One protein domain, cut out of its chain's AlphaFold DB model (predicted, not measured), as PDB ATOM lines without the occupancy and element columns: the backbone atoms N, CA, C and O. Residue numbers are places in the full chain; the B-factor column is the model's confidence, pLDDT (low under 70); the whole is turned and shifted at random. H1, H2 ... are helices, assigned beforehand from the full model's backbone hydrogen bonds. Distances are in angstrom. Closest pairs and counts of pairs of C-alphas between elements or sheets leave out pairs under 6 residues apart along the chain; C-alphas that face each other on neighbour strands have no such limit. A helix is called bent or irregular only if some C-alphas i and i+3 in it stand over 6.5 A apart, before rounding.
ATOM      1  N   ILE A   2     -45.563   4.675  -4.750       81.81
ATOM      2  CA  ILE A   2     -46.301   4.128  -3.586       81.81
ATOM      3  C   ILE A   2     -47.005   2.803  -3.905       81.81
ATOM      4  O   ILE A   2     -46.798   1.833  -3.186       81.81
ATOM      5  N   GLU A   3     -47.786   2.735  -4.985       83.69
ATOM      6  CA  GLU A   3     -48.488   1.500  -5.370       83.69
ATOM      7  C   GLU A   3     -47.533   0.367  -5.779       83.69
ATOM      8  O   GLU A   3     -47.781  -0.793  -5.450       83.69
ATOM      9  N   GLU A   4     -46.428   0.697  -6.454       85.81
ATOM     10  CA  GLU A   4     -45.389  -0.263  -6.857       85.81
ATOM     11  C   GLU A   4     -44.743  -0.902  -5.630       85.81
ATOM     12  O   GLU A   4     -44.751  -2.122  -5.497       85.81
ATOM     13  N   VAL A   5     -44.283  -0.074  -4.688       85.38
ATOM     14  CA  VAL A   5     -43.722  -0.527  -3.414       85.38
ATOM     15  C   VAL A   5     -44.771  -1.326  -2.646       85.38
ATOM     16  O   VAL A   5     -44.508  -2.437  -2.204       85.38
ATOM     17  N   TYR A   6     -45.989  -0.810  -2.504       85.69
ATOM     18  CA  TYR A   6     -47.023  -1.508  -1.747       85.69
ATOM     19  C   TYR A   6     -47.324  -2.905  -2.312       85.69
ATOM     20  O   TYR A   6     -47.473  -3.867  -1.557       85.69
ATOM     21  N   THR A   7     -47.347  -3.030  -3.639       90.12
ATOM     22  CA  THR A   7     -47.521  -4.314  -4.324       90.12
ATOM     23  C   THR A   7     -46.314  -5.229  -4.125       90.12
ATOM     24  O   THR A   7     -46.498  -6.396  -3.786       90.12
ATOM     25  N   GLU A   8     -45.095  -4.704  -4.265       92.62
ATOM     26  CA  GLU A   8     -43.839  -5.440  -4.068       92.62
ATOM     27  C   GLU A   8     -43.713  -6.006  -2.644       92.62
ATOM     28  O   GLU A   8     -43.277  -7.141  -2.454       92.62
ATOM     29  N   TYR A   9     -44.139  -5.252  -1.628       94.56
ATOM     30  CA  TYR A   9     -44.033  -5.655  -0.221       94.56
ATOM     31  C   TYR A   9     -45.276  -6.367   0.323       94.56
ATOM     32  O   TYR A   9     -45.329  -6.639   1.523       94.56
ATOM     33  N   ARG A  10     -46.243  -6.738  -0.525       93.94
ATOM     34  CA  ARG A  10     -47.488  -7.394  -0.093       93.94
ATOM     35  C   ARG A  10     -47.242  -8.650   0.747       93.94
ATOM     36  O   ARG A  10     -47.829  -8.784   1.812       93.94
ATOM     37  N   GLU A  11     -46.348  -9.539   0.316       96.69
ATOM     38  CA  GLU A  11     -46.031 -10.762   1.076       96.69
ATOM     39  C   GLU A  11     -45.396 -10.457   2.439       96.69
ATOM     40  O   GLU A  11     -45.683 -11.114   3.445       96.69
ATOM     41  N   PHE A  12     -44.547  -9.428   2.491       96.69
ATOM     42  CA  PHE A  12     -43.946  -8.966   3.737       96.69
ATOM     43  C   PHE A  12     -45.008  -8.409   4.691       96.69
ATOM     44  O   PHE A  12     -44.989  -8.761   5.870       96.69
ATOM     45  N   TYR A  13     -45.949  -7.605   4.191       97.06
ATOM     46  CA  TYR A  13     -47.074  -7.106   4.981       97.06
ATOM     47  C   TYR A  13     -47.935  -8.244   5.512       97.06
ATOM     48  O   TYR A  13     -48.083  -8.347   6.725       97.06
ATOM     49  N   SER A  14     -48.352  -9.185   4.663       96.62
ATOM     50  CA  SER A  14     -49.136 -10.347   5.101       96.62
ATOM     51  C   SER A  14     -48.413 -11.186   6.163       96.62
ATOM     52  O   SER A  14     -49.040 -11.686   7.093       96.62
ATOM     53  N   THR A  15     -47.082 -11.299   6.085       97.19
ATOM     54  CA  THR A  15     -46.288 -11.969   7.130       97.19
ATOM     55  C   THR A  15     -46.382 -11.239   8.476       97.19
ATOM     56  O   THR A  15     -46.460 -11.883   9.523       97.19
ATOM     57  N   LEU A  16     -46.375  -9.904   8.469       96.06
ATOM     58  CA  LEU A  16     -46.537  -9.101   9.682       96.06
ATOM     59  C   LEU A  16     -47.964  -9.169  10.222       96.06
ATOM     60  O   LEU A  16     -48.128  -9.368  11.418       96.06
ATOM     61  N   GLU A  17     -48.981  -9.075   9.368       96.25
ATOM     62  CA  GLU A  17     -50.388  -9.186   9.779       96.25
ATOM     63  C   GLU A  17     -50.649 -10.490  10.548       96.25
ATOM     64  O   GLU A  17     -51.320 -10.490  11.578       96.25
ATOM     65  N   VAL A  18     -50.049 -11.601  10.100       96.75
ATOM     66  CA  VAL A  18     -50.119 -12.894  10.798       96.75
ATOM     67  C   VAL A  18     -49.346 -12.866  12.119       96.75
ATOM     68  O   VAL A  18     -49.888 -13.253  13.154       96.75
ATOM     69  N   ALA A  19     -48.091 -12.403  12.109       95.19
ATOM     70  CA  ALA A  19     -47.241 -12.381  13.305       95.19
ATOM     71  C   ALA A  19     -47.804 -11.482  14.423       95.19
ATOM     72  O   ALA A  19     -47.679 -11.797  15.605       95.19
ATOM     73  N   TYR A  20     -48.460 -10.389  14.039       94.38
ATOM     74  CA  TYR A  20     -49.074  -9.405  14.924       94.38
ATOM     75  C   TYR A  20     -50.602  -9.549  14.981       94.38
ATOM     76  O   TYR A  20     -51.299  -8.632  15.414       94.38
ATOM     77  N   GLY A  21     -51.148 -10.708  14.595       92.25
ATOM     78  CA  GLY A  21     -52.597 -10.940  14.524       92.25
ATOM     79  C   GLY A  21     -53.334 -10.773  15.859       92.25
ATOM     80  O   GLY A  21     -54.543 -10.545  15.883       92.25
ATOM     81  N   TYR A  22     -52.614 -10.806  16.985       90.69
ATOM     82  CA  TYR A  22     -53.160 -10.501  18.308       90.69
ATOM     83  C   TYR A  22     -53.630  -9.043  18.463       90.69
ATOM     84  O   TYR A  22     -54.422  -8.772  19.364       90.69
ATOM     85  N   LEU A  23     -53.204  -8.128  17.580       89.75
ATOM     86  CA  LEU A  23     -53.713  -6.755  17.510       89.75
ATOM     87  C   LEU A  23     -55.172  -6.683  17.034       89.75
ATOM     88  O   LEU A  23     -55.817  -5.661  17.243       89.75
ATOM     89  N   LYS A  24     -55.703  -7.760  16.429       92.25
ATOM     90  CA  LYS A  24     -57.097  -7.874  15.956       92.25
ATOM     91  C   LYS A  24     -57.549  -6.737  15.028       92.25
ATOM     92  O   LYS A  24     -58.738  -6.435  14.982       92.25
ATOM     93  N   LEU A  25     -56.610  -6.147  14.292       94.31
ATOM     94  CA  LEU A  25     -56.908  -5.148  13.275       94.31
ATOM     95  C   LEU A  25     -57.624  -5.805  12.093       94.31
ATOM     96  O   LEU A  25     -57.285  -6.926  11.688       94.31
ATOM     97  N   ASP A  26     -58.595  -5.100  11.529       96.50
ATOM     98  CA  ASP A  26     -59.219  -5.491  10.277       96.50
ATOM     99  C   ASP A  26     -58.314  -5.193   9.068       96.50
ATOM    100  O   ASP A  26     -57.232  -4.607   9.164       96.50
ATOM    101  N   ARG A  27     -58.757  -5.627   7.885       94.62
ATOM    102  CA  ARG A  27     -57.997  -5.457   6.642       94.62
ATOM    103  C   ARG A  27     -57.710  -3.984   6.316       94.62
ATOM    104  O   ARG A  27     -56.626  -3.676   5.825       94.62
ATOM    105  N   TYR A  28     -58.674  -3.095   6.533       95.94
ATOM    106  CA  TYR A  28     -58.526  -1.675   6.222       95.94
ATOM    107  C   TYR A  28     -57.587  -0.988   7.212       95.94
ATOM    108  O   TYR A  28     -56.812  -0.114   6.820       95.94
ATOM    109  N   GLU A  29     -57.622  -1.393   8.477       96.25
ATOM    110  CA  GLU A  29     -56.710  -0.913   9.512       96.25
ATOM    111  C   GLU A  29     -55.260  -1.310   9.211       96.25
ATOM    112  O   GLU A  29     -54.374  -0.451   9.254       96.25
ATOM    113  N   TRP A  30     -55.023  -2.565   8.811       96.44
ATOM    114  CA  TRP A  30     -53.706  -3.023   8.353       96.44
ATOM    115  C   TRP A  30     -53.208  -2.233   7.146       96.44
ATOM    116  O   TRP A  30     -52.126  -1.643   7.193       96.44
ATOM    117  N   GLU A  31     -54.017  -2.146   6.091       94.94
ATOM    118  CA  GLU A  31     -53.679  -1.403   4.873       94.94
ATOM    119  C   GLU A  31     -53.384   0.076   5.169       94.94
ATOM    120  O   GLU A  31     -52.374   0.621   4.710       94.94
ATOM    121  N   SER A  32     -54.198   0.718   6.016       94.94
ATOM    122  CA  SER A  32     -53.953   2.094   6.454       94.94
ATOM    123  C   SER A  32     -52.632   2.220   7.210       94.94
ATOM    124  O   SER A  32     -51.879   3.166   6.970       94.94
ATOM    125  N   MET A  33     -52.315   1.277   8.097       95.25
ATOM    126  CA  MET A  33     -51.079   1.300   8.876       95.25
ATOM    127  C   MET A  33     -49.836   1.113   8.001       95.25
ATOM    128  O   MET A  33     -48.893   1.899   8.122       95.25
ATOM    129  N   HIS A  34     -49.848   0.144   7.082       95.69
ATOM    130  CA  HIS A  34     -48.761  -0.077   6.124       95.69
ATOM    131  C   HIS A  34     -48.469   1.189   5.311       95.69
ATOM    132  O   HIS A  34     -47.318   1.621   5.214       95.69
ATOM    133  N   LEU A  35     -49.514   1.827   4.774       94.88
ATOM    134  CA  LEU A  35     -49.379   3.043   3.974       94.88
ATOM    135  C   LEU A  35     -48.903   4.240   4.805       94.88
ATOM    136  O   LEU A  35     -48.003   4.963   4.374       94.88
ATOM    137  N   ARG A  36     -49.461   4.447   6.005       95.12
ATOM    138  CA  ARG A  36     -49.029   5.528   6.908       95.12
ATOM    139  C   ARG A  36     -47.565   5.382   7.280       95.12
ATOM    140  O   ARG A  36     -46.824   6.363   7.213       95.12
ATOM    141  N   TYR A  37     -47.145   4.170   7.640       95.56
ATOM    142  CA  TYR A  37     -45.758   3.921   7.992       95.56
ATOM    143  C   TYR A  37     -44.829   4.129   6.797       95.56
ATOM    144  O   TYR A  37     -43.789   4.773   6.932       95.56
ATOM    145  N   PHE A  38     -45.215   3.656   5.612       94.69
ATOM    146  CA  PHE A  38     -44.433   3.877   4.402       94.69
ATOM    147  C   PHE A  38     -44.240   5.371   4.105       94.69
ATOM    148  O   PHE A  38     -43.112   5.819   3.898       94.69
ATOM    149  N   ILE A  39     -45.308   6.172   4.175       93.81
ATOM    150  CA  ILE A  39     -45.233   7.630   3.981       93.81
ATOM    151  C   ILE A  39     -44.352   8.286   5.052       93.81
ATOM    152  O   ILE A  39     -43.526   9.143   4.728       93.81
ATOM    153  N   TYR A  40     -44.499   7.878   6.315       95.12
ATOM    154  CA  TYR A  40     -43.647   8.343   7.410       95.12
ATOM    155  C   TYR A  40     -42.169   8.040   7.143       95.12
ATOM    156  O   TYR A  40     -41.332   8.930   7.275       95.12
ATOM    157  N   TYR A  41     -41.853   6.817   6.720       95.06
ATOM    158  CA  TYR A  41     -40.496   6.386   6.408       95.06
ATOM    159  C   TYR A  41     -39.884   7.232   5.284       95.06
ATOM    160  O   TYR A  41     -38.784   7.759   5.447       95.06
ATOM    161  N   LEU A  42     -40.617   7.438   4.184       93.81
ATOM    162  CA  LEU A  42     -40.157   8.286   3.080       93.81
ATOM    163  C   LEU A  42     -39.859   9.716   3.546       93.81
ATOM    164  O   LEU A  42     -38.815  10.267   3.209       93.81
ATOM    165  N   ARG A  43     -40.749  10.305   4.355       94.88
ATOM    166  CA  ARG A  43     -40.576  11.662   4.897       94.88
ATOM    167  C   ARG A  43     -39.410  11.758   5.877       94.88
ATOM    168  O   ARG A  43     -38.660  12.724   5.818       94.88
ATOM    169  N   LYS A  44     -39.254  10.777   6.767       95.38
ATOM    170  CA  LYS A  44     -38.208  10.756   7.800       95.38
ATOM    171  C   LYS A  44     -36.802  10.722   7.209       95.38
ATOM    172  O   LYS A  44     -35.901  11.331   7.776       95.38
ATOM    173  N   TYR A  45     -36.631  10.006   6.102       94.25
ATOM    174  CA  TYR A  45     -35.332   9.807   5.458       94.25
ATOM    175  C   TYR A  45     -35.171  10.607   4.159       94.25
ATOM    176  O   TYR A  45     -34.227  10.357   3.418       94.25
ATOM    177  N   ASP A  46     -36.086  11.545   3.889       94.31
ATOM    178  CA  ASP A  46     -36.117  12.385   2.684       94.31
ATOM    179  C   ASP A  46     -35.936  11.595   1.370       94.31
ATOM    180  O   ASP A  46     -35.200  11.974   0.459       94.31
ATOM    181  N   ILE A  47     -36.605  10.445   1.273       92.06
ATOM    182  CA  ILE A  47     -36.496   9.558   0.112       92.06
ATOM    183  C   ILE A  47     -37.435  10.066  -0.982       92.06
ATOM    184  O   ILE A  47     -38.652   9.889  -0.912       92.06
ATOM    185  N   GLN A  48     -36.845  10.670  -2.013       87.50
ATOM    186  CA  GLN A  48     -37.566  11.227  -3.164       87.50
ATOM    187  C   GLN A  48     -37.586  10.287  -4.385       87.50
ATOM    188  O   GLN A  48     -38.327  10.531  -5.337       87.50
ATOM    189  N   SER A  49     -36.786   9.211  -4.387       87.31
ATOM    190  CA  SER A  49     -36.727   8.237  -5.486       87.31
ATOM    191  C   SER A  49     -36.377   6.824  -5.002       87.31
ATOM    192  O   SER A  49     -35.832   6.640  -3.914       87.31
ATOM    193  N   MET A  50     -36.664   5.818  -5.838       85.19
ATOM    194  CA  MET A  50     -36.385   4.405  -5.538       85.19
ATOM    195  C   MET A  50     -34.891   4.068  -5.464       85.19
ATOM    196  O   MET A  50     -34.531   3.108  -4.794       85.19
ATOM    197  N   GLU A  51     -34.018   4.857  -6.096       88.19
ATOM    198  CA  GLU A  51     -32.559   4.669  -6.029       88.19
ATOM    199  C   GLU A  51     -32.030   4.781  -4.592       88.19
ATOM    200  O   GLU A  51     -31.124   4.052  -4.194       88.19
ATOM    201  N   TYR A  52     -32.644   5.652  -3.788       86.75
ATOM    202  CA  TYR A  52     -32.287   5.862  -2.385       86.75
ATOM    203  C   TYR A  52     -33.093   4.973  -1.426       86.75
ATOM    204  O   TYR A  52     -32.881   4.995  -0.210       86.75
ATOM    205  N   PHE A  53     -34.036   4.181  -1.944       90.88
ATOM    206  CA  PHE A  53     -34.882   3.335  -1.121       90.88
ATOM    207  C   PHE A  53     -34.156   2.047  -0.720       90.88
ATOM    208  O   PHE A  53     -33.930   1.148  -1.524       90.88
ATOM    209  N   THR A  54     -33.828   1.924   0.568       92.81
ATOM    210  CA  THR A  54     -33.204   0.708   1.110       92.81
ATOM    211  C   THR A  54     -34.256  -0.243   1.686       92.81
ATOM    212  O   THR A  54     -34.716  -0.062   2.817       92.81
ATOM    213  N   SER A  55     -34.595  -1.302   0.945       92.50
ATOM    214  CA  SER A  55     -35.637  -2.276   1.321       92.50
ATOM    215  C   SER A  55     -35.396  -2.947   2.671       92.50
ATOM    216  O   SER A  55     -36.328  -3.138   3.451       92.50
ATOM    217  N   TYR A  56     -34.147  -3.315   2.968       94.88
ATOM    218  CA  TYR A  56     -33.802  -3.949   4.242       94.88
ATOM    219  C   TYR A  56     -34.076  -3.013   5.424       94.88
ATOM    220  O   TYR A  56     -34.735  -3.402   6.387       94.88
ATOM    221  N   HIS A  57     -33.641  -1.758   5.309       95.75
ATOM    222  CA  HIS A  57     -33.835  -0.749   6.341       95.75
ATOM    223  C   HIS A  57     -35.321  -0.445   6.562       95.75
ATOM    224  O   HIS A  57     -35.762  -0.387   7.709       95.75
ATOM    225  N   TYR A  58     -36.111  -0.353   5.487       95.56
ATOM    226  CA  TYR A  58     -37.564  -0.212   5.579       95.56
ATOM    227  C   TYR A  58     -38.213  -1.365   6.357       95.56
ATOM    228  O   TYR A  58     -38.940  -1.125   7.322       95.56
ATOM    229  N   LYS A  59     -37.909  -2.620   5.992       95.94
ATOM    230  CA  LYS A  59     -38.497  -3.808   6.638       95.94
ATOM    231  C   LYS A  59     -38.160  -3.893   8.125       95.94
ATOM    232  O   LYS A  59     -39.038  -4.196   8.933       95.94
ATOM    233  N   VAL A  60     -36.900  -3.645   8.484       96.81
ATOM    234  CA  VAL A  60     -36.447  -3.677   9.883       96.81
ATOM    235  C   VAL A  60     -37.094  -2.547  10.678       96.81
ATOM    236  O   VAL A  60     -37.654  -2.798  11.742       96.81
ATOM    237  N   SER A  61     -37.099  -1.329  10.132       96.81
ATOM    238  CA  SER A  61     -37.703  -0.175  10.803       96.81
ATOM    239  C   SER A  61     -39.208  -0.370  11.012       96.81
ATOM    240  O   SER A  61     -39.729   0.020  12.057       96.81
ATOM    241  N   TYR A  62     -39.914  -0.989  10.056       96.88
ATOM    242  CA  TYR A  62     -41.352  -1.219  10.194       96.88
ATOM    243  C   TYR A  62     -41.682  -2.247  11.277       96.88
ATOM    244  O   TYR A  62     -42.618  -2.048  12.046       96.88
ATOM    245  N   ARG A  63     -40.886  -3.319  11.386       96.19
ATOM    246  CA  ARG A  63     -41.020  -4.274  12.495       96.19
ATOM    247  C   ARG A  63     -40.830  -3.587  13.842       96.19
ATOM    248  O   ARG A  63     -41.708  -3.708  14.682       96.19
ATOM    249  N   GLY A  64     -39.759  -2.803  13.995       95.19
ATOM    250  CA  GLY A  64     -39.511  -2.054  15.230       95.19
ATOM    251  C   GLY A  64     -40.658  -1.104  15.590       95.19
ATOM    252  O   GLY A  64     -41.066  -1.040  16.741       95.19
ATOM    253  N   TYR A  65     -41.258  -0.436  14.600       94.56
ATOM    254  CA  TYR A  65     -42.440   0.402  14.825       94.56
ATOM    255  C   TYR A  65     -43.643  -0.384  15.371       94.56
ATOM    256  O   TYR A  65     -44.320   0.087  16.284       94.56
ATOM    257  N   LEU A  66     -43.913  -1.584  14.843       93.94
ATOM    258  CA  LEU A  66     -44.986  -2.438  15.361       93.94
ATOM    259  C   LEU A  66     -44.679  -2.925  16.782       93.94
ATOM    260  O   LEU A  66     -45.569  -2.918  17.629       93.94
ATOM    261  N   GLU A  67     -43.427  -3.294  17.062       92.81
ATOM    262  CA  GLU A  67     -42.971  -3.690  18.400       92.81
ATOM    263  C   GLU A  67     -43.168  -2.553  19.412       92.81
ATOM    264  O   GLU A  67     -43.802  -2.761  20.447       92.81
ATOM    265  N   GLU A  68     -42.724  -1.334  19.095       89.19
ATOM    266  CA  GLU A  68     -42.910  -0.151  19.946       89.19
ATOM    267  C   GLU A  68     -44.392   0.152  20.196       89.19
ATOM    268  O   GLU A  68     -44.801   0.379  21.339       89.19
ATOM    269  N   MET A  69     -45.218   0.094  19.146       84.69
ATOM    270  CA  MET A  69     -46.662   0.287  19.265       84.69
ATOM    271  C   MET A  69     -47.273  -0.744  20.222       84.69
ATOM    272  O   MET A  69     -48.042  -0.382  21.109       84.69
ATOM    273  N   THR A  70     -46.885  -2.014  20.108       80.31
ATOM    274  CA  THR A  70     -47.397  -3.080  20.984       80.31
ATOM    275  C   THR A  70     -46.915  -2.940  22.427       80.31
ATOM    276  O   THR A  70     -47.700  -3.144  23.352       80.31
ATOM    277  N   ALA A  71     -45.665  -2.517  22.637       77.19
ATOM    278  CA  ALA A  71     -45.125  -2.257  23.966       77.19
ATOM    279  C   ALA A  71     -45.870  -1.109  24.664       77.19
ATOM    280  O   ALA A  71     -46.121  -1.186  25.864       77.19
TER     281      ALA A  71
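What this domain is: This is residues 2 to 71 of the 75 residues of the protein "Competence positive regulator ComW" of Streptococcus sp. DD10 (UniProt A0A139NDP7). Two helices, H2 and H4, run the same way nearly side by side, and the longest helix, H3, crosses over both of them, its earlier part near H2 and its middle near H4. The short H1 comes before H2, makes a corner with it and has its closest approach to the middle of H3. The printed part has 70 residues, with four named helices in the order H1, H2, H3, H4 and no named strand; the class is all helix. The whole is compact, with a radius of gyration of the C-alphas of 12.0 A, and the C-alphas span 35 by 24 by 17 A along their three main axes.

Where its parts are: H1 takes residues 2 to 8 and begins at C-alpha 2, at (-46.301, 4.128, -3.586); it is 9.9 A from first to last C-alpha. H2 takes residues 10 to 19 and is 14.3 A long. H3, residues 27 to 44, is 25.6 A long and begins at C-alpha 27, at (-57.997, -5.457, 6.642). H4, residues 55 to 71, is 24.6 A long and ends at C-alpha 71, at (-45.125, -2.257, 23.966). No helix is bent or irregular.

How they stand to each other: H1 and H2 meet only through their link. H1 and H3 are close but not clearly touching, with the closest C-alphas, those of Tyr 6 and Leu 35, 7.7 A apart; they run opposite ways at a steep tilt of 66 degrees. H2 and H3 are close but not clearly touching, the closest C-alphas being those of Glu 17 and Trp 30 at 7.1 A; they too run opposite ways at a steep tilt of 66 degrees. H2 and H4 are close but not clearly touching, at 7.9 A between their closest C-alphas, those of Leu 16 and Arg 63; they run the same way at a shallow tilt of 26 degrees. H3 and H4 are close but not clearly touching, with their closest C-alphas, those of Tyr 37 and Tyr 62, 7.1 A apart; they run opposite ways at a steep tilt of 62 degrees. H1 and H4 are apart. In H1, H2, H3 and H4 every O i to N i+4 pair is within hydrogen-bond range.

The domain as a whole: The two C-alphas farthest apart are those of Tyr 22 and Glu 51, at 35.3 A. The printed part has no cut. The link from H1 to H2 is tight, with 1 residue; those from H2 to H3, with 7 residues, and from H3 to H4, with 10, are short. The mean pLDDT of the printed part is 92.8, and no printed residue is under 70.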